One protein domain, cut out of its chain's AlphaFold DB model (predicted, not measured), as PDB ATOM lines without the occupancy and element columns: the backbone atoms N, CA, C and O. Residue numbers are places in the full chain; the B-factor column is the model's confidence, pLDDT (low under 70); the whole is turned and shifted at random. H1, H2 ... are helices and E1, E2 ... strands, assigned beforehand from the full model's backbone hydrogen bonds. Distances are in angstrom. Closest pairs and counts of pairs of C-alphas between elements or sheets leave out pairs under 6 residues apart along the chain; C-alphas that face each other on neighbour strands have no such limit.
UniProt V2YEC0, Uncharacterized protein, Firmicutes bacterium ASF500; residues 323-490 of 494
ATOM      1  N   ASN A 323      11.239 -48.651 -13.365       51.56
ATOM      2  CA  ASN A 323      10.060 -47.883 -12.953       51.56
ATOM      3  C   ASN A 323       9.792 -47.982 -11.449       51.56
ATOM      4  O   ASN A 323       9.522 -46.956 -10.842       51.56
ATOM      5  N   ASP A 324       9.914 -49.148 -10.817       50.78
ATOM      6  CA  ASP A 324       9.683 -49.278  -9.368       50.78
ATOM      7  C   ASP A 324      10.765 -48.569  -8.530       50.78
ATOM      8  O   ASP A 324      10.454 -47.919  -7.522       50.78
ATOM      9  N   PHE A 325      12.032 -48.621  -8.965       52.91
ATOM     10  CA  PHE A 325      13.113 -47.819  -8.384       52.91
ATOM     11  C   PHE A 325      12.867 -46.322  -8.586       52.91
ATOM     12  O   PHE A 325      12.922 -45.571  -7.614       52.91
ATOM     13  N   LEU A 326      12.534 -45.883  -9.805       50.22
ATOM     14  CA  LEU A 326      12.227 -44.486 -10.117       50.22
ATOM     15  C   LEU A 326      11.015 -43.995  -9.310       50.22
ATOM     16  O   LEU A 326      11.097 -42.945  -8.684       50.22
ATOM     17  N   VAL A 327       9.924 -44.763  -9.226       51.72
ATOM     18  CA  VAL A 327       8.738 -44.437  -8.415       51.72
ATOM     19  C   VAL A 327       9.136 -44.279  -6.951       51.72
ATOM     20  O   VAL A 327       8.834 -43.252  -6.342       51.72
ATOM     21  N   LYS A 328       9.836 -45.258  -6.364       52.34
ATOM     22  CA  LYS A 328      10.201 -45.237  -4.940       52.34
ATOM     23  C   LYS A 328      11.224 -44.143  -4.629       52.34
ATOM     24  O   LYS A 328      11.080 -43.447  -3.623       52.34
ATOM     25  N   TYR A 329      12.230 -43.958  -5.479       51.12
ATOM     26  CA  TYR A 329      13.302 -42.986  -5.291       51.12
ATOM     27  C   TYR A 329      12.826 -41.551  -5.533       51.12
ATOM     28  O   TYR A 329      13.095 -40.702  -4.685       51.12
ATOM     29  N   VAL A 330      12.043 -41.281  -6.587       50.66
ATOM     30  CA  VAL A 330      11.444 -39.956  -6.847       50.66
ATOM     31  C   VAL A 330      10.394 -39.608  -5.803       50.66
ATOM     32  O   VAL A 330      10.388 -38.488  -5.306       50.66
ATOM     33  N   THR A 331       9.548 -40.552  -5.384       51.78
ATOM     34  CA  THR A 331       8.562 -40.283  -4.319       51.78
ATOM     35  C   THR A 331       9.242 -39.965  -2.983       51.78
ATOM     36  O   THR A 331       8.739 -39.150  -2.211       51.78
ATOM     37  N   THR A 332      10.391 -40.587  -2.700       50.25
ATOM     38  CA  THR A 332      11.110 -40.414  -1.427       50.25
ATOM     39  C   THR A 332      12.070 -39.216  -1.438       50.25
ATOM     40  O   THR A 332      12.220 -38.547  -0.417       50.25
ATOM     41  N   ASN A 333      12.727 -38.935  -2.568       47.59
ATOM     42  CA  ASN A 333      13.822 -37.959  -2.676       47.59
ATOM     43  C   ASN A 333      13.546 -36.808  -3.650       47.59
ATOM     44  O   ASN A 333      14.256 -35.800  -3.605       47.59
ATOM     45  N   GLY A 334      12.529 -36.928  -4.505       53.94
ATOM     46  CA  GLY A 334      12.077 -35.868  -5.395       53.94
ATOM     47  C   GLY A 334      11.565 -34.688  -4.583       53.94
ATOM     48  O   GLY A 334      10.724 -34.826  -3.693       53.94
ATOM     49  N   LYS A 335      12.106 -33.505  -4.860       55.38
ATOM     50  CA  LYS A 335      11.702 -32.273  -4.188       55.38
ATOM     51  C   LYS A 335      11.156 -31.328  -5.244       55.38
ATOM     52  O   LYS A 335      11.830 -31.019  -6.221       55.38
ATOM     53  N   MET A 336       9.948 -30.811  -5.026       55.16
ATOM     54  CA  MET A 336       9.554 -29.602  -5.742       55.16
ATOM     55  C   MET A 336      10.512 -28.490  -5.335       55.16
ATOM     56  O   MET A 336      10.661 -28.188  -4.147       55.16
ATOM     57  N   THR A 337      11.172 -27.893  -6.317       53.41
ATOM     58  CA  THR A 337      12.078 -26.772  -6.090       53.41
ATOM     59  C   THR A 337      11.647 -25.614  -6.966       53.41
ATOM     60  O   THR A 337      11.337 -25.779  -8.137       53.41
ATOM     61  N   THR A 338      11.627 -24.411  -6.413       51.00
ATOM     62  CA  THR A 338      11.502 -23.187  -7.204       51.00
ATOM     63  C   THR A 338      12.904 -22.660  -7.464       51.00
ATOM     64  O   THR A 338      13.496 -22.054  -6.571       51.00
ATOM     65  N   TYR A 339      13.449 -22.916  -8.652       47.22
ATOM     66  CA  TYR A 339      14.718 -22.345  -9.106       47.22
ATOM     67  C   TYR A 339      14.543 -21.748 -10.507       47.22
ATOM     68  O   TYR A 339      14.117 -22.452 -11.408       47.22
ATOM     69  N   GLY A 340      14.860 -20.468 -10.714       56.69
ATOM     70  CA  GLY A 340      14.619 -19.777 -11.994       56.69
ATOM     71  C   GLY A 340      13.193 -19.228 -12.151       56.69
ATOM     72  O   GLY A 340      12.492 -19.022 -11.158       56.69
ATOM     73  N   ASP A 341      12.784 -18.972 -13.397       57.44
ATOM     74  CA  ASP A 341      11.618 -18.130 -13.720       57.44
ATOM     75  C   ASP A 341      10.254 -18.842 -13.600       57.44
ATOM     76  O   ASP A 341       9.218 -18.187 -13.469       57.44
ATOM     77  N   PHE A 342      10.231 -20.180 -13.562       58.44
ATOM     78  CA  PHE A 342       8.987 -20.963 -13.534       58.44
ATOM     79  C   PHE A 342       8.650 -21.484 -12.128       58.44
ATOM     80  O   PHE A 342       9.478 -22.114 -11.464       58.44
ATOM     81  N   LYS A 343       7.413 -21.260 -11.662       52.97
ATOM     82  CA  LYS A 343       6.914 -21.799 -10.383       52.97
ATOM     83  C   LYS A 343       6.526 -23.276 -10.527       52.97
ATOM     84  O   LYS A 343       5.688 -23.603 -11.355       52.97
ATOM     85  N   GLY A 344       7.056 -24.133  -9.647       52.56
ATOM     86  CA  GLY A 344       6.644 -25.541  -9.528       52.56
ATOM     87  C   GLY A 344       7.581 -26.572 -10.162       52.56
ATOM     88  O   GLY A 344       7.202 -27.735 -10.239       52.56
ATOM     89  N   GLN A 345       8.788 -26.188 -10.588       56.09
ATOM     90  CA  GLN A 345       9.725 -27.118 -11.231       56.09
ATOM     91  C   GLN A 345       9.982 -28.346 -10.348       56.09
ATOM     92  O   GLN A 345      10.281 -28.241  -9.150       56.09
ATOM     93  N   TYR A 346       9.850 -29.527 -10.942       57.78
ATOM     94  CA  TYR A 346      10.108 -30.772 -10.238       57.78
ATOM     95  C   TYR A 346      11.566 -31.153 -10.493       57.78
ATOM     96  O   TYR A 346      11.957 -31.409 -11.634       57.78
ATOM     97  N   ALA A 347      12.384 -31.131  -9.440       58.09
ATOM     98  CA  ALA A 347      13.792 -31.492  -9.508       58.09
ATOM     99  C   ALA A 347      14.020 -32.769  -8.703       58.09
ATOM    100  O   ALA A 347      13.661 -32.865  -7.525       58.09
ATOM    101  N   CYS A 348      14.630 -33.762  -9.336       55.25
ATOM    102  CA  CYS A 348      14.984 -35.002  -8.675       55.25
ATOM    103  C   CYS A 348      16.407 -35.389  -9.066       55.25
ATOM    104  O   CYS A 348      16.761 -35.443 -10.243       55.25
ATOM    105  N   TYR A 349      17.228 -35.675  -8.064       54.25
ATOM    106  CA  TYR A 349      18.409 -36.496  -8.290       54.25
ATOM    107  C   TYR A 349      17.887 -37.897  -8.593       54.25
ATOM    108  O   TYR A 349      17.024 -38.353  -7.850       54.25
ATOM    109  N   LEU A 350      18.290 -38.531  -9.690       52.53
ATOM    110  CA  LEU A 350      17.712 -39.824 -10.100       52.53
ATOM    111  C   LEU A 350      18.746 -40.923 -10.269       52.53
ATOM    112  O   LEU A 350      18.376 -42.052 -10.564       52.53
ATOM    113  N   ASP A 351      20.016 -40.619 -10.046       49.16
ATOM    114  CA  ASP A 351      21.072 -41.551 -10.371       49.16
ATOM    115  C   ASP A 351      21.913 -41.880  -9.149       49.16
ATOM    116  O   ASP A 351      22.460 -41.002  -8.480       49.16
ATOM    117  N   ILE A 352      21.944 -43.171  -8.846       45.88
ATOM    118  CA  ILE A 352      22.842 -43.761  -7.871       45.88
ATOM    119  C   ILE A 352      23.728 -44.720  -8.662       45.88
ATOM    120  O   ILE A 352      23.303 -45.835  -8.970       45.88
ATOM    121  N   LEU A 353      24.947 -44.289  -8.978       43.91
ATOM    122  CA  LEU A 353      26.083 -45.121  -9.379       43.91
ATOM    123  C   LEU A 353      25.763 -46.168 -10.466       43.91
ATOM    124  O   LEU A 353      26.118 -47.338 -10.328       43.91
ATOM    125  N   GLY A 354      25.098 -45.759 -11.552       46.00
ATOM    126  CA  GLY A 354      24.887 -46.601 -12.740       46.00
ATOM    127  C   GLY A 354      23.776 -47.647 -12.628       46.00
ATOM    128  O   GLY A 354      23.640 -48.514 -13.492       46.00
ATOM    129  N   SER A 355      22.929 -47.532 -11.604       47.34
ATOM    130  CA  SER A 355      21.719 -48.352 -11.422       47.34
ATOM    131  C   SER A 355      20.706 -48.246 -12.571       47.34
ATOM    132  O   SER A 355      19.867 -49.132 -12.723       47.34
ATOM    133  N   LEU A 356      20.798 -47.203 -13.402       53.78
ATOM    134  CA  LEU A 356      19.919 -46.964 -14.551       53.78
ATOM    135  C   LEU A 356      20.624 -47.137 -15.909       53.78
ATOM    136  O   LEU A 356      20.134 -46.651 -16.925       53.78
ATOM    137  N   GLY A 357      21.787 -47.799 -15.942       54.28
ATOM    138  CA  GLY A 357      22.571 -47.989 -17.172       54.28
ATOM    139  C   GLY A 357      23.321 -46.735 -17.640       54.28
ATOM    140  O   GLY A 357      23.969 -46.743 -18.685       54.28
ATOM    141  N   THR A 358      23.259 -45.660 -16.858       60.03
ATOM    142  CA  THR A 358      24.117 -44.483 -16.976       60.03
ATOM    143  C   THR A 358      25.489 -44.773 -16.369       60.03
ATOM    144  O   THR A 358      25.702 -45.726 -15.625       60.03
ATOM    145  N   ASN A 359      26.472 -43.944 -16.694       58.44
ATOM    146  CA  ASN A 359      27.850 -44.114 -16.234       58.44
ATOM    147  C   ASN A 359      28.276 -43.111 -15.148       58.44
ATOM    148  O   ASN A 359      29.452 -43.082 -14.780       58.44
ATOM    149  N   LYS A 360      27.371 -42.236 -14.703       65.44
ATOM    150  CA  LYS A 360      27.636 -41.153 -13.748       65.44
ATOM    151  C   LYS A 360      26.342 -40.757 -13.039       65.44
ATOM    152  O   LYS A 360      25.289 -41.084 -13.553       65.44
ATOM    153  N   ASP A 361      26.418 -39.970 -11.966       67.81
ATOM    154  CA  ASP A 361      25.216 -39.539 -11.250       67.81
ATOM    155  C   ASP A 361      24.540 -38.289 -11.868       67.81
ATOM    156  O   ASP A 361      25.014 -37.155 -11.721       67.81
ATOM    157  N   TRP A 362      23.411 -38.479 -12.551       73.75
ATOM    158  CA  TRP A 362      22.628 -37.431 -13.207       73.75
ATOM    159  C   TRP A 362      21.552 -36.772 -12.313       73.75
ATOM    160  O   TRP A 362      20.828 -37.403 -11.537       73.75
ATOM    161  N   THR A 363      21.400 -35.458 -12.489       76.69
ATOM    162  CA  THR A 363      20.308 -34.629 -11.959       76.69
ATOM    163  C   THR A 363      19.275 -34.377 -13.042       76.69
ATOM    164  O   THR A 363      19.616 -33.871 -14.111       76.69
ATOM    165  N   TYR A 364      18.007 -34.648 -12.744       77.94
ATOM    166  CA  TYR A 364      16.919 -34.511 -13.697       77.94
ATOM    167  C   TYR A 364      15.934 -33.433 -13.251       77.94
ATOM    168  O   TYR A 364      15.620 -33.280 -12.066       77.94
ATOM    169  N   GLN A 365      15.456 -32.661 -14.217       79.06
ATOM    170  CA  GLN A 365      14.544 -31.545 -14.017       79.06
ATOM    171  C   GLN A 365      13.433 -31.606 -15.055       79.06
ATOM    172  O   GLN A 365      13.672 -31.934 -16.217       79.06
ATOM    173  N   ILE A 366      12.227 -31.251 -14.629       82.00
ATOM    174  CA  ILE A 366      11.081 -31.113 -15.515       82.00
ATOM    175  C   ILE A 366      10.266 -29.875 -15.152       82.00
ATOM    176  O   ILE A 366      10.022 -29.586 -13.973       82.00
ATOM    177  N   TYR A 367       9.821 -29.151 -16.172       84.25
ATOM    178  CA  TYR A 367       8.927 -28.015 -16.008       84.25
ATOM    179  C   TYR A 367       8.053 -27.810 -17.242       84.25
ATOM    180  O   TYR A 367       8.424 -28.195 -18.348       84.25
ATOM    181  N   ALA A 368       6.881 -27.220 -17.023       84.81
ATOM    182  CA  ALA A 368       6.043 -26.694 -18.094       84.81
ATOM    183  C   ALA A 368       6.248 -25.183 -18.183       84.81
ATOM    184  O   ALA A 368       6.182 -24.487 -17.165       84.81
ATOM    185  N   ASP A 369       6.478 -24.681 -19.386       85.00
ATOM    186  CA  ASP A 369       6.502 -23.254 -19.654       85.00
ATOM    187  C   ASP A 369       5.062 -22.771 -19.921       85.00
ATOM    188  O   ASP A 369       4.437 -23.205 -20.893       85.00
ATOM    189  N   PRO A 370       4.492 -21.905 -19.063       77.56
ATOM    190  CA  PRO A 370       3.131 -21.412 -19.242       77.56
ATOM    191  C   PRO A 370       2.971 -20.475 -20.449       77.56
ATOM    192  O   PRO A 370       1.845 -20.314 -20.917       77.56
ATOM    193  N   ASP A 371       4.051 -19.860 -20.941       81.38
ATOM    194  CA  ASP A 371       3.993 -18.901 -22.047       81.38
ATOM    195  C   ASP A 371       3.997 -19.611 -23.406       81.38
ATOM    196  O   ASP A 371       3.315 -19.181 -24.339       81.38
ATOM    197  N   THR A 372       4.742 -20.713 -23.518       84.12
ATOM    198  CA  THR A 372       4.849 -21.503 -24.757       84.12
ATOM    199  C   THR A 372       3.978 -22.758 -24.758       84.12
ATOM    200  O   THR A 372       3.698 -23.303 -25.825       84.12
ATOM    201  N   GLY A 373       3.534 -23.226 -23.588       83.00
ATOM    202  CA  GLY A 373       2.814 -24.491 -23.426       83.00
ATOM    203  C   GLY A 373       3.698 -25.735 -23.568       83.00
ATOM    204  O   GLY A 373       3.184 -26.853 -23.539       83.00
ATOM    205  N   LEU A 374       5.015 -25.563 -23.720       89.38
ATOM    206  CA  LEU A 374       5.965 -26.657 -23.888       89.38
ATOM    207  C   LEU A 374       6.343 -27.282 -22.543       89.38
ATOM    208  O   LEU A 374       6.385 -26.615 -21.507       89.38
ATOM    209  N   VAL A 375       6.660 -28.577 -22.567       89.62
ATOM    210  CA  VAL A 375       7.242 -29.289 -21.423       89.62
ATOM    211  C   VAL A 375       8.707 -29.574 -21.710       89.62
ATOM    212  O   VAL A 375       9.027 -30.253 -22.683       89.62
ATOM    213  N   THR A 376       9.591 -29.115 -20.829       90.62
ATOM    214  CA  THR A 376      11.033 -29.335 -20.955       90.62
ATOM    215  C   THR A 376      11.498 -30.362 -19.939       90.62
ATOM    216  O   THR A 376      11.324 -30.200 -18.729       90.62
ATOM    217  N   LEU A 377      12.130 -31.414 -20.448       88.56
ATOM    218  CA  LEU A 377      12.850 -32.434 -19.699       88.56
ATOM    219  C   LEU A 377      14.346 -32.139 -19.798       88.56
ATOM    220  O   LEU A 377      14.864 -31.905 -20.890       88.56
ATOM    221  N   ARG A 378      15.059 -32.162 -18.674       88.06
ATOM    222  CA  ARG A 378      16.506 -31.944 -18.637       88.06
ATOM    223  C   ARG A 378      17.186 -32.985 -17.767       88.06
ATOM    224  O   ARG A 378      16.796 -33.162 -16.620       88.06
ATOM    225  N   ALA A 379      18.256 -33.578 -18.280       87.56
ATOM    226  CA  ALA A 379      19.226 -34.349 -17.513       87.56
ATOM    227  C   ALA A 379      20.549 -33.580 -17.508       87.56
ATOM    228  O   ALA A 379      20.995 -33.090 -18.544       87.56
ATOM    229  N   SER A 380      21.180 -33.427 -16.352       85.94
ATOM    230  CA  SER A 380      22.463 -32.735 -16.237       85.94
ATOM    231  C   SER A 380      23.345 -33.353 -15.172       85.94
ATOM    232  O   SER A 380      22.863 -33.827 -14.148       85.94
ATOM    233  N   ILE A 381      24.647 -33.304 -15.393       82.81
ATOM    234  CA  ILE A 381      25.644 -33.685 -14.409       82.81
ATOM    235  C   ILE A 381      26.701 -32.599 -14.297       82.81
ATOM    236  O   ILE A 381      27.081 -31.978 -15.288       82.81
ATOM    237  N   TYR A 382      27.190 -32.404 -13.077       79.44
ATOM    238  CA  TYR A 382      28.332 -31.559 -12.778       79.44
ATOM    239  C   TYR A 382      29.410 -32.380 -12.070       79.44
ATOM    240  O   TYR A 382      29.152 -33.005 -11.044       79.44
ATOM    241  N   SER A 383      30.630 -32.352 -12.598       71.31
ATOM    242  CA  SER A 383      31.812 -32.942 -11.968       71.31
ATOM    243  C   SER A 383      32.820 -31.835 -11.691       71.31
ATOM    244  O   SER A 383      33.340 -31.254 -12.639       71.31
ATOM    245  N   GLY A 384      33.096 -31.528 -10.423       69.38
ATOM    246  CA  GLY A 384      34.022 -30.461 -10.031       69.38
ATOM    247  C   GLY A 384      35.279 -30.998  -9.349       69.38
ATOM    248  O   GLY A 384      35.184 -31.703  -8.348       69.38
ATOM    249  N   GLY A 385      36.457 -30.643  -9.865       64.31
ATOM    250  CA  GLY A 385      37.732 -30.822  -9.169       64.31
ATOM    251  C   GLY A 385      38.047 -29.644  -8.239       64.31
ATOM    252  O   GLY A 385      37.632 -28.516  -8.490       64.31
ATOM    253  N   THR A 386      38.824 -29.872  -7.179       63.47
ATOM    254  CA  THR A 386      39.318 -28.806  -6.285       63.47
ATOM    255  C   THR A 386      40.842 -28.702  -6.348       63.47
ATOM    256  O   THR A 386      41.520 -29.726  -6.312       63.47
ATOM    257  N   GLY A 387      41.396 -27.485  -6.388       68.56
ATOM    258  CA  GLY A 387      42.847 -27.235  -6.361       68.56
ATOM    259  C   GLY A 387      43.358 -26.379  -7.527       68.56
ATOM    260  O   GLY A 387      42.588 -25.942  -8.375       68.56
ATOM    261  N   ALA A 388      44.674 -26.136  -7.573       61.62
ATOM    262  CA  ALA A 388      45.315 -25.246  -8.557       61.62
ATOM    263  C   ALA A 388      45.210 -25.732 -10.022       61.62
ATOM    264  O   ALA A 388      45.350 -24.934 -10.948       61.62
ATOM    265  N   TYR A 389      44.902 -27.017 -10.226       69.88
ATOM    266  CA  TYR A 389      44.695 -27.662 -11.531       69.88
ATOM    267  C   TYR A 389      43.326 -28.349 -11.613       69.88
ATOM    268  O   TYR A 389      43.183 -29.410 -12.214       69.88
ATOM    269  N   ALA A 390      42.325 -27.774 -10.948       72.56
ATOM    270  CA  ALA A 390      40.963 -28.262 -10.999       72.56
ATOM    271  C   ALA A 390      40.428 -28.249 -12.437       72.56
ATOM    272  O   ALA A 390      40.493 -27.237 -13.141       72.56
ATOM    273  N   ILE A 391      39.849 -29.375 -12.839       71.94
ATOM    274  CA  ILE A 391      39.033 -29.494 -14.041       71.94
ATOM    275  C   ILE A 391      37.598 -29.680 -13.560       71.94
ATOM    276  O   ILE A 391      37.340 -30.531 -12.709       71.94
ATOM    277  N   SER A 392      36.687 -28.853 -14.063       81.31
ATOM    278  CA  SER A 392      35.257 -28.986 -13.803       81.31
ATOM    279  C   SER A 392      34.511 -29.151 -15.116       81.31
ATOM    280  O   SER A 392      34.700 -28.360 -16.036       81.31
ATOM    281  N   GLY A 393      33.676 -30.178 -15.192       82.19
ATOM    282  CA  GLY A 393      32.877 -30.537 -16.355       82.19
ATOM    283  C   GLY A 393      31.386 -30.445 -16.056       82.19
ATOM    284  O   GLY A 393      30.965 -30.719 -14.929       82.19
ATOM    285  N   ALA A 394      30.597 -30.073 -17.055       85.56
ATOM    286  CA  ALA A 394      29.147 -30.108 -17.003       85.56
ATOM    287  C   ALA A 394      28.596 -30.661 -18.314       85.56
ATOM    288  O   ALA A 394      28.823 -30.072 -19.368       85.56
ATOM    289  N   THR A 395      27.829 -31.741 -18.225       88.75
ATOM    290  CA  THR A 395      27.160 -32.350 -19.376       88.75
ATOM    291  C   THR A 395      25.655 -32.243 -19.177       88.75
ATOM    292  O   THR A 395      25.165 -32.488 -18.073       88.75
ATOM    293  N   SER A 396      24.901 -31.882 -20.216       91.62
ATOM    294  CA  SER A 396      23.442 -31.886 -20.155       91.62
ATOM    295  C   SER A 396      22.763 -32.294 -21.451       91.62
ATOM    296  O   SER A 396      23.224 -31.959 -22.539       91.62
ATOM    297  N   TYR A 397      21.625 -32.961 -21.290       92.81
ATOM    298  CA  TYR A 397      20.660 -33.274 -22.329       92.81
ATOM    299  C   TYR A 397      19.350 -32.557 -22.019       92.81
ATOM    300  O   TYR A 397      18.931 -32.481 -20.862       92.81
ATOM    301  N   THR A 398      18.693 -32.047 -23.052       93.56
ATOM    302  CA  THR A 398      17.342 -31.488 -22.967       93.56
ATOM    303  C   THR A 398      16.452 -32.122 -24.020       93.56
ATOM    304  O   THR A 398      16.930 -32.513 -25.085       93.56
ATOM    305  N   LEU A 399      15.166 -32.218 -23.709       93.44
ATOM    306  CA  LEU A 399      14.120 -32.636 -24.624       93.44
ATOM    307  C   LEU A 399      12.887 -31.762 -24.390       93.44
ATOM    308  O   LEU A 399      12.395 -31.673 -23.266       93.44
ATOM    309  N   GLU A 400      12.395 -31.136 -25.452       93.00
ATOM    310  CA  GLU A 400      11.205 -30.290 -25.445       93.00
ATOM    311  C   GLU A 400      10.034 -31.024 -26.094       93.00
ATOM    312  O   GLU A 400      10.111 -31.479 -27.240       93.00
ATOM    313  N   LEU A 401       8.940 -31.125 -25.349       91.56
ATOM    314  CA  LEU A 401       7.709 -31.775 -25.760       91.56
ATOM    315  C   LEU A 401       6.643 -30.722 -26.057       91.56
ATOM    316  O   LEU A 401       6.436 -29.799 -25.265       91.56
ATOM    317  N   SER A 402       5.941 -30.906 -27.173       89.25
ATOM    318  CA  SER A 402       4.797 -30.085 -27.567       89.25
ATOM    319  C   SER A 402       3.491 -30.867 -27.407       89.25
ATOM    320  O   SER A 402       3.455 -32.041 -27.791       89.25
ATOM    321  N   PRO A 403       2.405 -30.243 -26.911       86.38
ATOM    322  CA  PRO A 403       1.083 -30.871 -26.865       86.38
ATOM    323  C   PRO A 403       0.525 -31.205 -28.260       86.38
ATOM    324  O   PRO A 403      -0.329 -32.085 -28.374       86.38
ATOM    325  N   ASP A 404       1.044 -30.562 -29.313       86.25
ATOM    326  CA  ASP A 404       0.680 -30.823 -30.713       86.25
ATOM    327  C   ASP A 404       1.305 -32.120 -31.274       86.25
ATOM    328  O   ASP A 404       0.965 -32.543 -32.381       86.25
ATOM    329  N   GLY A 405       2.198 -32.770 -30.516       81.94
ATOM    330  CA  GLY A 405       2.888 -34.002 -30.901       81.94
ATOM    331  C   GLY A 405       4.292 -33.788 -31.485       81.94
ATOM    332  O   GLY A 405       4.818 -32.675 -31.528       81.94
ATOM    333  N   GLY A 406       4.933 -34.896 -31.875       80.88
ATOM    334  CA  GLY A 406       6.307 -34.924 -32.390       80.88
ATOM    335  C   GLY A 406       6.453 -34.536 -33.875       80.88
ATOM    336  O   GLY A 406       5.455 -34.335 -34.569       80.88
ATOM    337  N   PRO A 407       7.695 -34.463 -34.398       87.38
ATOM    338  CA  PRO A 407       8.940 -34.853 -33.735       87.38
ATOM    339  C   PRO A 407       9.380 -33.847 -32.665       87.38
ATOM    340  O   PRO A 407       9.382 -32.636 -32.882       87.38
ATOM    341  N   TYR A 408       9.772 -34.365 -31.505       91.06
ATOM    342  CA  TYR A 408      10.265 -33.570 -30.384       91.06
ATOM    343  C   TYR A 408      11.730 -33.204 -30.589       91.06
ATOM    344  O   TYR A 408      12.500 -33.983 -31.160       91.06
ATOM    345  N   ARG A 409      12.125 -32.017 -30.123       93.00
ATOM    346  CA  ARG A 409      13.495 -31.518 -30.278       93.00
ATOM    347  C   ARG A 409      14.271 -31.684 -28.994       93.00
ATOM    348  O   ARG A 409      13.778 -31.366 -27.918       93.00
ATOM    349  N   GLY A 410      15.500 -32.154 -29.128       94.62
ATOM    350  CA  GLY A 410      16.431 -32.233 -28.024       94.62
ATOM    351  C   GLY A 410      17.763 -31.587 -28.350       94.62
ATOM    352  O   GLY A 410      18.134 -31.397 -29.512       94.62
ATOM    353  N   SER A 411      18.491 -31.242 -27.296       95.00
ATOM    354  CA  SER A 411      19.852 -30.740 -27.412       95.00
ATOM    355  C   SER A 411      20.773 -31.377 -26.387       95.00
ATOM    356  O   SER A 411      20.349 -31.814 -25.316       95.00
ATOM    357  N   PHE A 412      22.042 -31.435 -26.751       94.81
ATOM    358  CA  PHE A 412      23.152 -31.895 -25.945       94.81
ATOM    359  C   PHE A 412      24.158 -30.757 -25.800       94.81
ATOM    360  O   PHE A 412      24.402 -30.011 -26.750       94.81
ATOM    361  N   SER A 413      24.767 -30.650 -24.628       93.56
ATOM    362  CA  SER A 413      25.899 -29.764 -24.391       93.56
ATOM    363  C   SER A 413      26.863 -30.394 -23.397       93.56
ATOM    364  O   SER A 413      26.430 -30.844 -22.334       93.56
ATOM    365  N   ASP A 414      28.155 -30.323 -23.680       90.31
ATOM    366  CA  ASP A 414      29.212 -30.634 -22.726       90.31
ATOM    367  C   ASP A 414      30.175 -29.457 -22.621       90.31
ATOM    368  O   ASP A 414      30.534 -28.816 -23.609       90.31
ATOM    369  N   THR A 415      30.559 -29.116 -21.398       88.69
ATOM    370  CA  THR A 415      31.443 -27.989 -21.109       88.69
ATOM    371  C   THR A 415      32.504 -28.428 -20.131       88.69
ATOM    372  O   THR A 415      32.188 -28.923 -19.053       88.69
ATOM    373  N   VAL A 416      33.762 -28.170 -20.464       84.75
ATOM    374  CA  VAL A 416      34.897 -28.397 -19.580       84.75
ATOM    375  C   VAL A 416      35.597 -27.072 -19.320       84.75
ATOM    376  O   VAL A 416      36.011 -26.353 -20.229       84.75
ATOM    377  N   SER A 417      35.734 -26.761 -18.039       82.69
ATOM    378  CA  SER A 417      36.428 -25.591 -17.523       82.69
ATOM    379  C   SER A 417      37.669 -26.024 -16.750       82.69
ATOM    380  O   SER A 417      37.627 -26.954 -15.942       82.69
ATOM    381  N   THR A 418      38.788 -25.348 -16.993       78.31
ATOM    382  CA  THR A 418      40.058 -25.618 -16.311       78.31
ATOM    383  C   THR A 418      40.481 -24.400 -15.503       78.31
ATOM    384  O   THR A 418      40.476 -23.278 -16.004       78.31
ATOM    385  N   SER A 419      40.915 -24.603 -14.255       72.69
ATOM    386  CA  SER A 419      41.484 -23.519 -13.437       72.69
ATOM    387  C   SER A 419      42.854 -23.043 -13.944       72.69
ATOM    388  O   SER A 419      43.335 -21.990 -13.535       72.69
ATOM    389  N   SER A 420      43.490 -23.823 -14.826       66.69
ATOM    390  CA  SER A 420      44.764 -23.508 -15.478       66.69
ATOM    391  C   SER A 420      44.544 -22.922 -16.872       66.69
ATOM    392  O   SER A 420      43.819 -23.498 -17.685       66.69
ATOM    393  N   SER A 421      45.226 -21.817 -17.177       59.72
ATOM    394  CA  SER A 421      45.181 -21.143 -18.483       59.72
ATOM    395  C   SER A 421      45.881 -21.910 -19.611       59.72
ATOM    396  O   SER A 421      45.698 -21.567 -20.773       59.72
ATOM    397  N   ILE A 422      46.671 -22.943 -19.290       66.25
ATOM    398  CA  ILE A 422      47.459 -23.713 -20.270       66.25
ATOM    399  C   ILE A 422      46.583 -24.694 -21.062       66.25
ATOM    400  O   ILE A 422      46.845 -24.922 -22.237       66.25
ATOM    401  N   MET A 423      45.558 -25.277 -20.432       66.12
ATOM    402  CA  MET A 423      44.684 -26.261 -21.086       66.12
ATOM    403  C   MET A 423      43.518 -25.620 -21.850       66.12
ATOM    404  O   MET A 423      43.012 -26.228 -22.787       66.12
ATOM    405  N   GLY A 424      43.127 -24.391 -21.489       73.25
ATOM    406  CA  GLY A 424      41.950 -23.724 -22.049       73.25
ATOM    407  C   GLY A 424      40.632 -24.373 -21.606       73.25
ATOM    408  O   GLY A 424      40.604 -25.502 -21.135       73.25
ATOM    409  N   SER A 425      39.524 -23.641 -21.728       83.50
ATOM    410  CA  SER A 425      38.175 -24.205 -21.555       83.50
ATOM    411  C   SER A 425      37.583 -24.515 -22.924       83.50
ATOM    412  O   SER A 425      37.837 -23.776 -23.877       83.50
ATOM    413  N   TRP A 426      36.798 -25.580 -23.023       86.12
ATOM    414  CA  TRP A 426      36.144 -25.981 -24.266       86.12
ATOM    415  C   TRP A 426      34.710 -26.422 -24.007       86.12
ATOM    416  O   TRP A 426      34.356 -26.859 -22.912       86.12
ATOM    417  N   SER A 427      33.882 -26.303 -25.035       89.56
ATOM    418  CA  SER A 427      32.503 -26.763 -25.019       89.56
ATOM    419  C   SER A 427      32.122 -27.284 -26.390       89.56
ATOM    420  O   SER A 427      32.587 -26.747 -27.397       89.56
ATOM    421  N   TYR A 428      31.257 -28.281 -26.410       92.38
ATOM    422  CA  TYR A 428      30.658 -28.814 -27.622       92.38
ATOM    423  C   TYR A 428      29.179 -29.111 -27.366       92.38
ATOM    424  O   TYR A 428      28.717 -29.183 -26.225       92.38
ATOM    425  N   SER A 429      28.412 -29.184 -28.437       94.38
ATOM    426  CA  SER A 429      26.967 -29.253 -28.443       94.38
ATOM    427  C   SER A 429      26.452 -30.058 -29.627       94.38
ATOM    428  O   SER A 429      27.131 -30.272 -30.633       94.38
ATOM    429  N   GLY A 430      25.210 -30.504 -29.502       95.00
ATOM    430  CA  GLY A 430      24.492 -31.130 -30.594       95.00
ATOM    431  C   GLY A 430      22.991 -30.951 -30.469       95.00
ATOM    432  O   GLY A 430      22.474 -30.647 -29.396       95.00
ATOM    433  N   THR A 431      22.278 -31.143 -31.572       96.31
ATOM    434  CA  THR A 431      20.811 -31.155 -31.601       96.31
ATOM    435  C   THR A 431      20.319 -32.438 -32.239       96.31
ATOM    436  O   THR A 431      20.988 -32.996 -33.105       96.31
ATOM    437  N   PHE A 432      19.178 -32.936 -31.781       94.38
ATOM    438  CA  PHE A 432      18.561 -34.153 -32.290       94.38
ATOM    439  C   PHE A 432      17.042 -34.004 -32.332       94.38
ATOM    440  O   PHE A 432      16.455 -33.150 -31.661       94.38
ATOM    441  N   GLN A 433      16.408 -34.870 -33.111       92.94
ATOM    442  CA  GLN A 433      14.962 -35.033 -33.140       92.94
ATOM    443  C   GLN A 433      14.601 -36.454 -32.748       92.94
ATOM    444  O   GLN A 433      15.287 -37.402 -33.126       92.94
ATOM    445  N   ILE A 434      13.494 -36.597 -32.025       89.31
ATOM    446  CA  ILE A 434      12.874 -37.898 -31.798       89.31
ATOM    447  C   ILE A 434      11.452 -37.873 -32.336       89.31
ATOM    448  O   ILE A 434      10.659 -36.988 -32.012       89.31
ATOM    449  N   ASP A 435      11.115 -38.859 -33.155       84.44
ATOM    450  CA  ASP A 435       9.719 -39.203 -33.369       84.44
ATOM    451  C   ASP A 435       9.328 -40.191 -32.260       84.44
ATOM    452  O   ASP A 435       9.892 -41.293 -32.229       84.44
ATOM    453  N   PRO A 436       8.411 -39.827 -31.343       73.31
ATOM    454  CA  PRO A 436       8.004 -40.705 -30.247       73.31
ATOM    455  C   PRO A 436       7.480 -42.069 -30.718       73.31
ATOM    456  O   PRO A 436       7.639 -43.048 -29.996       73.31
ATOM    457  N   ALA A 437       6.937 -42.184 -31.936       75.12
ATOM    458  CA  ALA A 437       6.518 -43.477 -32.484       75.12
ATOM    459  C   ALA A 437       7.704 -44.389 -32.858       75.12
ATOM    460  O   ALA A 437       7.572 -45.612 -32.880       75.12
ATOM    461  N   SER A 438       8.860 -43.797 -33.157       73.38
ATOM    462  CA  SER A 438      10.088 -44.504 -33.548       73.38
ATOM    463  C   SER A 438      11.079 -44.695 -32.394       73.38
ATOM    464  O   SER A 438      11.991 -45.518 -32.486       73.38
ATOM    465  N   PHE A 439      10.909 -43.936 -31.309       77.81
ATOM    466  CA  PHE A 439      11.787 -43.949 -30.148       77.81
ATOM    467  C   PHE A 439      11.244 -44.930 -29.102       77.81
ATOM    468  O   PHE A 439      10.312 -44.626 -28.360       77.81
ATOM    469  N   THR A 440      11.803 -46.140 -29.084       72.31
ATOM    470  CA  THR A 440      11.300 -47.276 -28.295       72.31
ATOM    471  C   THR A 440      12.227 -47.604 -27.124       72.31
ATOM    472  O   THR A 440      13.336 -47.074 -27.011       72.31
ATOM    473  N   ASP A 441      11.805 -48.545 -26.277       63.78
ATOM    474  CA  ASP A 441      12.627 -49.077 -25.181       63.78
ATOM    475  C   ASP A 441      13.935 -49.739 -25.663       63.78
ATOM    476  O   ASP A 441      14.855 -49.921 -24.872       63.78
ATOM    477  N   TRP A 442      14.043 -50.052 -26.960       65.38
ATOM    478  CA  TRP A 442      15.209 -50.684 -27.589       65.38
ATOM    479  C   TRP A 442      16.081 -49.709 -28.387       65.38
ATOM    480  O   TRP A 442      16.984 -50.133 -29.106       65.38
ATOM    481  N   THR A 443      15.816 -48.402 -28.322       77.75
ATOM    482  CA  THR A 443      16.628 -47.422 -29.049       77.75
ATOM    483  C   THR A 443      18.031 -47.329 -28.441       77.75
ATOM    484  O   THR A 443      18.222 -46.751 -27.377       77.75
ATOM    485  N   GLU A 444      19.022 -47.889 -29.136       79.12
ATOM    486  CA  GLU A 444      20.400 -48.001 -28.633       79.12
ATOM    487  C   GLU A 444      21.198 -46.683 -28.670       79.12
ATOM    488  O   GLU A 444      22.170 -46.534 -27.931       79.12
ATOM    489  N   ALA A 445      20.836 -45.733 -29.544       88.56
ATOM    490  CA  ALA A 445      21.560 -44.470 -29.718       88.56
ATOM    491  C   ALA A 445      20.679 -43.352 -30.308       88.56
ATOM    492  O   ALA A 445      19.799 -43.608 -31.132       88.56
ATOM    493  N   LEU A 446      20.952 -42.098 -29.925       90.44
ATOM    494  CA  LEU A 446      20.371 -40.911 -30.560       90.44
ATOM    495  C   LEU A 446      21.012 -40.638 -31.922       90.44
ATOM    496  O   LEU A 446      22.205 -40.853 -32.125       90.44
ATOM    497  N   THR A 447      20.223 -40.077 -32.834       91.62
ATOM    498  CA  THR A 447      20.734 -39.517 -34.089       91.62
ATOM    499  C   THR A 447      20.770 -38.001 -33.964       91.62
ATOM    500  O   THR A 447      19.720 -37.371 -33.867       91.62
ATOM    501  N   PHE A 448      21.966 -37.409 -33.939       92.12
ATOM    502  CA  PHE A 448      22.094 -35.952 -33.924       92.12
ATOM    503  C   PHE A 448      21.998 -35.374 -35.338       92.12
ATOM    504  O   PHE A 448      22.715 -35.803 -36.241       92.12
ATOM    505  N   ASP A 449      21.162 -34.352 -35.487       92.00
ATOM    506  CA  ASP A 449      21.058 -33.502 -36.674       92.00
ATOM    507  C   ASP A 449      22.287 -32.585 -36.806       92.00
ATOM    508  O   ASP A 449      22.735 -32.268 -37.909       92.00
ATOM    509  N   SER A 450      22.846 -32.159 -35.669       92.44
ATOM    510  CA  SER A 450      24.098 -31.405 -35.582       92.44
ATOM    511  C   SER A 450      24.912 -31.857 -34.373       92.44
ATOM    512  O   SER A 450      24.343 -32.144 -33.323       92.44
ATOM    513  N   TYR A 451      26.236 -31.923 -34.511       92.88
ATOM    514  CA  TYR A 451      27.165 -32.237 -33.422       92.88
ATOM    515  C   TYR A 451      28.543 -31.649 -33.755       92.88
ATOM    516  O   TYR A 451      29.050 -31.880 -34.852       92.88
ATOM    517  N   ASP A 452      29.130 -30.868 -32.846       91.75
ATOM    518  CA  ASP A 452      30.419 -30.181 -33.056       91.75
ATOM    519  C   ASP A 452      31.583 -30.769 -32.219       91.75
ATOM    520  O   ASP A 452      32.699 -30.244 -32.250       91.75
ATOM    521  N   GLY A 453      31.343 -31.880 -31.511       84.62
ATOM    522  CA  GLY A 453      32.344 -32.613 -30.728       84.62
ATOM    523  C   GLY A 453      33.131 -33.658 -31.531       84.62
ATOM    524  O   GLY A 453      32.897 -33.883 -32.719       84.62
ATOM    525  N   SER A 454      34.067 -34.341 -30.865       76.75
ATOM    526  CA  SER A 454      34.964 -35.320 -31.503       76.75
ATOM    527  C   SER A 454      34.543 -36.791 -31.374       76.75
ATOM    528  O   SER A 454      35.027 -37.601 -32.159       76.75
ATOM    529  N   ASP A 455      33.681 -37.155 -30.414       79.19
ATOM    530  CA  ASP A 455      33.231 -38.543 -30.189       79.19
ATOM    531  C   ASP A 455      31.709 -38.622 -29.999       79.19
ATOM    532  O   ASP A 455      31.172 -38.696 -28.896       79.19
ATOM    533  N   GLN A 456      31.002 -38.630 -31.125       87.06
ATOM    534  CA  GLN A 456      29.543 -38.634 -31.158       87.06
ATOM    535  C   GLN A 456      28.924 -39.951 -30.661       87.06
ATOM    536  O   GLN A 456      27.801 -39.944 -30.161       87.06
ATOM    537  N   SER A 457      29.605 -41.098 -30.811       85.31
ATOM    538  CA  SER A 457      28.987 -42.408 -30.547       85.31
ATOM    539  C   SER A 457      28.708 -42.620 -29.066       85.31
ATOM    540  O   SER A 457      27.713 -43.260 -28.719       85.31
ATOM    541  N   PHE A 458      29.607 -42.160 -28.204       83.19
ATOM    542  CA  PHE A 458      29.439 -42.295 -26.768       83.19
ATOM    543  C   PHE A 458      28.288 -41.418 -26.264       83.19
ATOM    544  O   PHE A 458      27.403 -41.909 -25.559       83.19
ATOM    545  N   ASP A 459      28.247 -40.159 -26.703       86.38
ATOM    546  CA  ASP A 459      27.193 -39.210 -26.337       86.38
ATOM    547  C   ASP A 459      25.833 -39.613 -26.910       86.38
ATOM    548  O   ASP A 459      24.811 -39.491 -26.242       86.38
ATOM    549  N   ALA A 460      25.800 -40.186 -28.114       87.12
ATOM    550  CA  ALA A 460      24.572 -40.707 -28.702       87.12
ATOM    551  C   ALA A 460      23.961 -41.842 -27.864       87.12
ATOM    552  O   ALA A 460      22.752 -41.848 -27.630       87.12
ATOM    553  N   LYS A 461      24.784 -42.787 -27.389       85.31
ATOM    554  CA  LYS A 461      24.334 -43.906 -26.543       85.31
ATOM    555  C   LYS A 461      23.911 -43.428 -25.156       85.31
ATOM    556  O   LYS A 461      22.829 -43.765 -24.688       85.31
ATOM    557  N   ASN A 462      24.733 -42.597 -24.518       82.88
ATOM    558  CA  ASN A 462      24.429 -42.066 -23.189       82.88
ATOM    559  C   ASN A 462      23.185 -41.161 -23.216       82.88
ATOM    560  O   ASN A 462      22.329 -41.229 -22.334       82.88
ATOM    561  N   GLY A 463      23.044 -40.353 -24.266       85.69
ATOM    562  CA  GLY A 463      21.865 -39.533 -24.506       85.69
ATOM    563  C   GLY A 463      20.601 -40.361 -24.721       85.69
ATOM    564  O   GLY A 463      19.566 -40.013 -24.159       85.69
ATOM    565  N   ALA A 464      20.672 -41.479 -25.456       87.12
ATOM    566  CA  ALA A 464      19.520 -42.363 -25.656       87.12
ATOM    567  C   ALA A 464      19.002 -42.919 -24.325       87.12
ATOM    568  O   ALA A 464      17.809 -42.814 -24.047       87.12
ATOM    569  N   VAL A 465      19.910 -43.396 -23.468       81.06
ATOM    570  CA  VAL A 465      19.584 -43.884 -22.119       81.06
ATOM    571  C   VAL A 465      18.938 -42.780 -21.271       81.06
ATOM    572  O   VAL A 465      17.870 -42.985 -20.696       81.06
ATOM    573  N   ASN A 466      19.521 -41.575 -21.238       84.00
ATOM    574  CA  ASN A 466      18.965 -40.449 -20.475       84.00
ATOM    575  C   ASN A 466      17.566 -40.038 -20.966       84.00
ATOM    576  O   ASN A 466      16.666 -39.793 -20.160       84.00
ATOM    577  N   VAL A 467      17.365 -39.968 -22.284       86.94
ATOM    578  CA  VAL A 467      16.069 -39.622 -22.885       86.94
ATOM    579  C   VAL A 467      15.016 -40.688 -22.575       86.94
ATOM    580  O   VAL A 467      13.898 -40.334 -22.200       86.94
ATOM    581  N   GLN A 468      15.367 -41.975 -22.646       81.38
ATOM    582  CA  GLN A 468      14.474 -43.072 -22.260       81.38
ATOM    583  C   GLN A 468      14.034 -42.958 -20.797       81.38
ATOM    584  O   GLN A 468      12.839 -43.042 -20.516       81.38
ATOM    585  N   ILE A 469      14.967 -42.706 -19.872       76.81
ATOM    586  CA  ILE A 469      14.661 -42.526 -18.444       76.81
ATOM    587  C   ILE A 469      13.677 -41.364 -18.245       76.81
ATOM    588  O   ILE A 469      12.660 -41.526 -17.566       76.81
ATOM    589  N   MET A 470      13.938 -40.210 -18.870       80.56
ATOM    590  CA  MET A 470      13.077 -39.026 -18.769       80.56
ATOM    591  C   MET A 470      11.660 -39.282 -19.301       80.56
ATOM    592  O   MET A 470      10.683 -38.943 -18.633       80.56
ATOM    593  N   LEU A 471      11.539 -39.905 -20.477       81.31
ATOM    594  CA  LEU A 471      10.250 -40.198 -21.107       81.31
ATOM    595  C   LEU A 471       9.451 -41.250 -20.331       81.31
ATOM    596  O   LEU A 471       8.249 -41.072 -20.140       81.31
ATOM    597  N   LYS A 472      10.102 -42.310 -19.831       75.38
ATOM    598  CA  LYS A 472       9.461 -43.323 -18.977       75.38
ATOM    599  C   LYS A 472       8.947 -42.715 -17.678       75.38
ATOM    600  O   LYS A 472       7.792 -42.927 -17.310       75.38
ATOM    601  N   ALA A 473       9.773 -41.908 -17.014       73.62
ATOM    602  CA  ALA A 473       9.389 -41.242 -15.776       73.62
ATOM    603  C   ALA A 473       8.212 -40.275 -15.979       73.62
ATOM    604  O   ALA A 473       7.339 -40.171 -15.117       73.62
ATOM    605  N   LEU A 474       8.151 -39.603 -17.129       78.19
ATOM    606  CA  LEU A 474       7.028 -38.748 -17.492       78.19
ATOM    607  C   LEU A 474       5.759 -39.551 -17.834       78.19
ATOM    608  O   LEU A 474       4.690 -39.240 -17.310       78.19
ATOM    609  N   ARG A 475       5.871 -40.611 -18.654       76.44
ATOM    610  CA  ARG A 475       4.753 -41.500 -19.036       76.44
ATOM    611  C   ARG A 475       4.062 -42.096 -17.815       76.44
ATOM    612  O   ARG A 475       2.838 -42.136 -17.754       76.44
ATOM    613  N   ASN A 476       4.852 -42.535 -16.843       70.88
ATOM    614  CA  ASN A 476       4.363 -43.190 -15.634       70.88
ATOM    615  C   ASN A 476       3.933 -42.194 -14.542       70.88
ATOM    616  O   ASN A 476       3.744 -42.585 -13.393       70.88
ATOM    617  N   GLU A 477       3.795 -40.906 -14.883       72.69
ATOM    618  CA  GLU A 477       3.429 -39.813 -13.971       72.69
ATOM    619  C   GLU A 477       4.341 -39.684 -12.734       72.69
ATOM    620  O   GLU A 477       3.940 -39.130 -11.707       72.69
ATOM    621  N   ILE A 478       5.575 -40.184 -12.825       68.81
ATOM    622  CA  ILE A 478       6.585 -40.105 -11.765       68.81
ATOM    623  C   ILE A 478       7.138 -38.679 -11.711       68.81
ATOM    624  O   ILE A 478       7.235 -38.072 -10.644       68.81
ATOM    625  N   LEU A 479       7.458 -38.123 -12.880       71.00
ATOM    626  CA  LEU A 479       7.845 -36.730 -13.061       71.00
ATOM    627  C   LEU A 479       6.636 -35.925 -13.541       71.00
ATOM    628  O   LEU A 479       6.104 -36.172 -14.619       71.00
ATOM    629  N   LYS A 480       6.209 -34.950 -12.732       74.88
ATOM    630  CA  LYS A 480       5.052 -34.096 -13.029       74.88
ATOM    631  C   LYS A 480       5.505 -32.663 -13.317       74.88
ATOM    632  O   LYS A 480       5.916 -31.979 -12.372       74.88
ATOM    633  N   PRO A 481       5.444 -32.184 -14.574       79.50
ATOM    634  CA  PRO A 481       5.815 -30.811 -14.908       79.50
ATOM    635  C   PRO A 481       4.929 -29.829 -14.143       79.50
ATOM    636  O   PRO A 481       3.706 -29.840 -14.267       79.50
ATOM    637  N   ASN A 482       5.542 -28.994 -13.306       76.88
ATOM    638  CA  ASN A 482       4.837 -28.050 -12.436       76.88
ATOM    639  C   ASN A 482       3.768 -28.705 -11.530       76.88
ATOM    640  O   ASN A 482       2.835 -28.036 -11.088       76.88
ATOM    641  N   GLY A 483       3.896 -30.010 -11.253       73.06
ATOM    642  CA  GLY A 483       2.928 -30.797 -10.484       73.06
ATOM    643  C   GLY A 483       1.706 -31.298 -11.268       73.06
ATOM    644  O   GLY A 483       0.877 -31.996 -10.683       73.06
ATOM    645  N   TYR A 484       1.599 -31.000 -12.565       78.88
ATOM    646  CA  TYR A 484       0.477 -31.398 -13.422       78.88
ATOM    647  C   TYR A 484       0.733 -32.720 -14.149       78.88
ATOM    648  O   TYR A 484       1.881 -33.104 -14.377       78.88
ATOM    649  N   LYS A 485      -0.340 -33.421 -14.539       83.75
ATOM    650  CA  LYS A 485      -0.243 -34.504 -15.527       83.75
ATOM    651  C   LYS A 485      -0.110 -33.906 -16.926       83.75
ATOM    652  O   LYS A 485      -0.601 -32.811 -17.178       83.75
ATOM    653  N   LEU A 486       0.461 -34.657 -17.867       84.31
ATOM    654  CA  LEU A 486       0.509 -34.233 -19.273       84.31
ATOM    655  C   LEU A 486      -0.887 -33.968 -19.860       84.31
ATOM    656  O   LEU A 486      -1.073 -32.991 -20.583       84.31
ATOM    657  N   SER A 487      -1.889 -34.771 -19.487       85.62
ATOM    658  CA  SER A 487      -3.283 -34.558 -19.899       85.62
ATOM    659  C   SER A 487      -3.836 -33.203 -19.451       85.62
ATOM    660  O   SER A 487      -4.607 -32.581 -20.177       85.62
ATOM    661  N   ASP A 488      -3.423 -32.727 -18.274       86.12
ATOM    662  CA  ASP A 488      -3.855 -31.436 -17.726       86.12
ATOM    663  C   ASP A 488      -3.202 -30.261 -18.473       86.12
ATOM    664  O   ASP A 488      -3.707 -29.141 -18.434       86.12
ATOM    665  N   LEU A 489      -2.098 -30.525 -19.178       85.50
ATOM    666  CA  LEU A 489      -1.356 -29.573 -20.005       85.50
ATOM    667  C   LEU A 489      -1.734 -29.652 -21.495       85.50
ATOM    668  O   LEU A 489      -1.077 -29.039 -22.328       85.50
ATOM    669  N   GLY A 490      -2.790 -30.394 -21.844       85.75
ATOM    670  CA  GLY A 490      -3.313 -30.460 -23.212       85.75
ATOM    671  C   GLY A 490      -2.630 -31.480 -24.126       85.75
ATOM    672  O   GLY A 490      -2.941 -31.526 -25.314       85.75
TER     673      GLY A 490
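Overview. This is residues 323 to 490 of the 494 residues of an uncharacterized protein of Firmicutes bacterium ASF500 (UniProt V2YEC0). A broad, twisted sheet of seven strands makes one layer, and the long helix H2 packs slantwise over one face of it. H1 packs by E1 at one edge and meets the end of H2, while the short H3 lies near one end of the sheet; the long strands E3 to E6 run along the long axis. The printed part has 168 residues, in the order H1, E1 to E7, H2, H3; the sheet's order is E1, E2, E3, E4, E5, E6, E7, all antiparallel. The class is mixed, helices and strands, and the whole is compact, with a radius of gyration of the C-alphas of 16.4 A, but elongated in outline, 52 by 33 by 33 A.

Arrangement. Begin with the sheet, a meander of E1 to E7 in which each strand is the antiparallel neighbour of the one before; look for the hairpins E1 and E2, E2 and E3, E3 and E4, E4 and E5, E5 and E6, and E6 and E7. E4, residues 391 to 401, and E5, residues 408 to 418, form a hairpin at 171 degrees, with N 396 and O 413 2.8 A apart. On one side of them, E3, residues 375 to 384, has N 379 within hydrogen-bond range of O 397, 2.9 A; E2, residues 363 to 368, has N 365 and O 378 at 2.8 A; and the edge strand E1, residues 346 to 349, has N 348 and O 364 at 2.9 A. On the other side, E6, residues 426 to 434, has N 430 and O 412 at 2.9 A, and the edge strand E7, residues 448 to 451, has N 449 and O 431 at 2.7 A. H2, residues 456 to 475, is on the sheet at a height of 8.5 A, over E4 and E5 and slantwise to the strands, at 55 degrees to E5 on the local plane; its closest C-alphas to E4 are Gly 463 and Tyr 397, 6.7 A. H1, residues 323 to 333, and H2 form two layers with the sheet, helices on one face; the closest C-alphas of H1 and E1 are Val 330 and Cys 348, 6.4 A. H1 and H2 only just touch, with 3 pairs of C-alphas within 8 A, only at their ends and about perpendicular at 77 degrees; Leu 326 and Ala 473 are closest, C-alphas 7.1 A apart. H3, residues 486 to 489, only grazes the sheet and is only just apart from H2, 8.1 A at the closest. In H1 and H2 every O i to N i+4 pair is within hydrogen-bond range; H3 is too short for one.

Along the chain. Find C-alpha 391 at (39.033, -29.494, -14.041); from there E4 runs 33.5 A to residue 401. E5 spans 33.9 A, E3 29.1 A, E6 27.2 A and E2 17.4 A; E1 and E7 have four residues each. H2 begins at C-alpha 456, (29.543, -38.634, -31.158), and covers 27.7 A. H1 starts at C-alpha 323, (10.060, -47.883, -12.953), and covers 14.8 A; H3 has four residues.

Size, cuts and confidence. The two C-alphas farthest apart are those of Ile 422 and Asp 488, 52.0 A, and the printed part has no cut. The long links are H1 to E1, E1 to E2 and E6 to E7. Mean pLDDT of the printed part is 75.6; look for values under 70 at residues 323 to 361, 384 to 389, 420 to 423, 441 to 442 and 478.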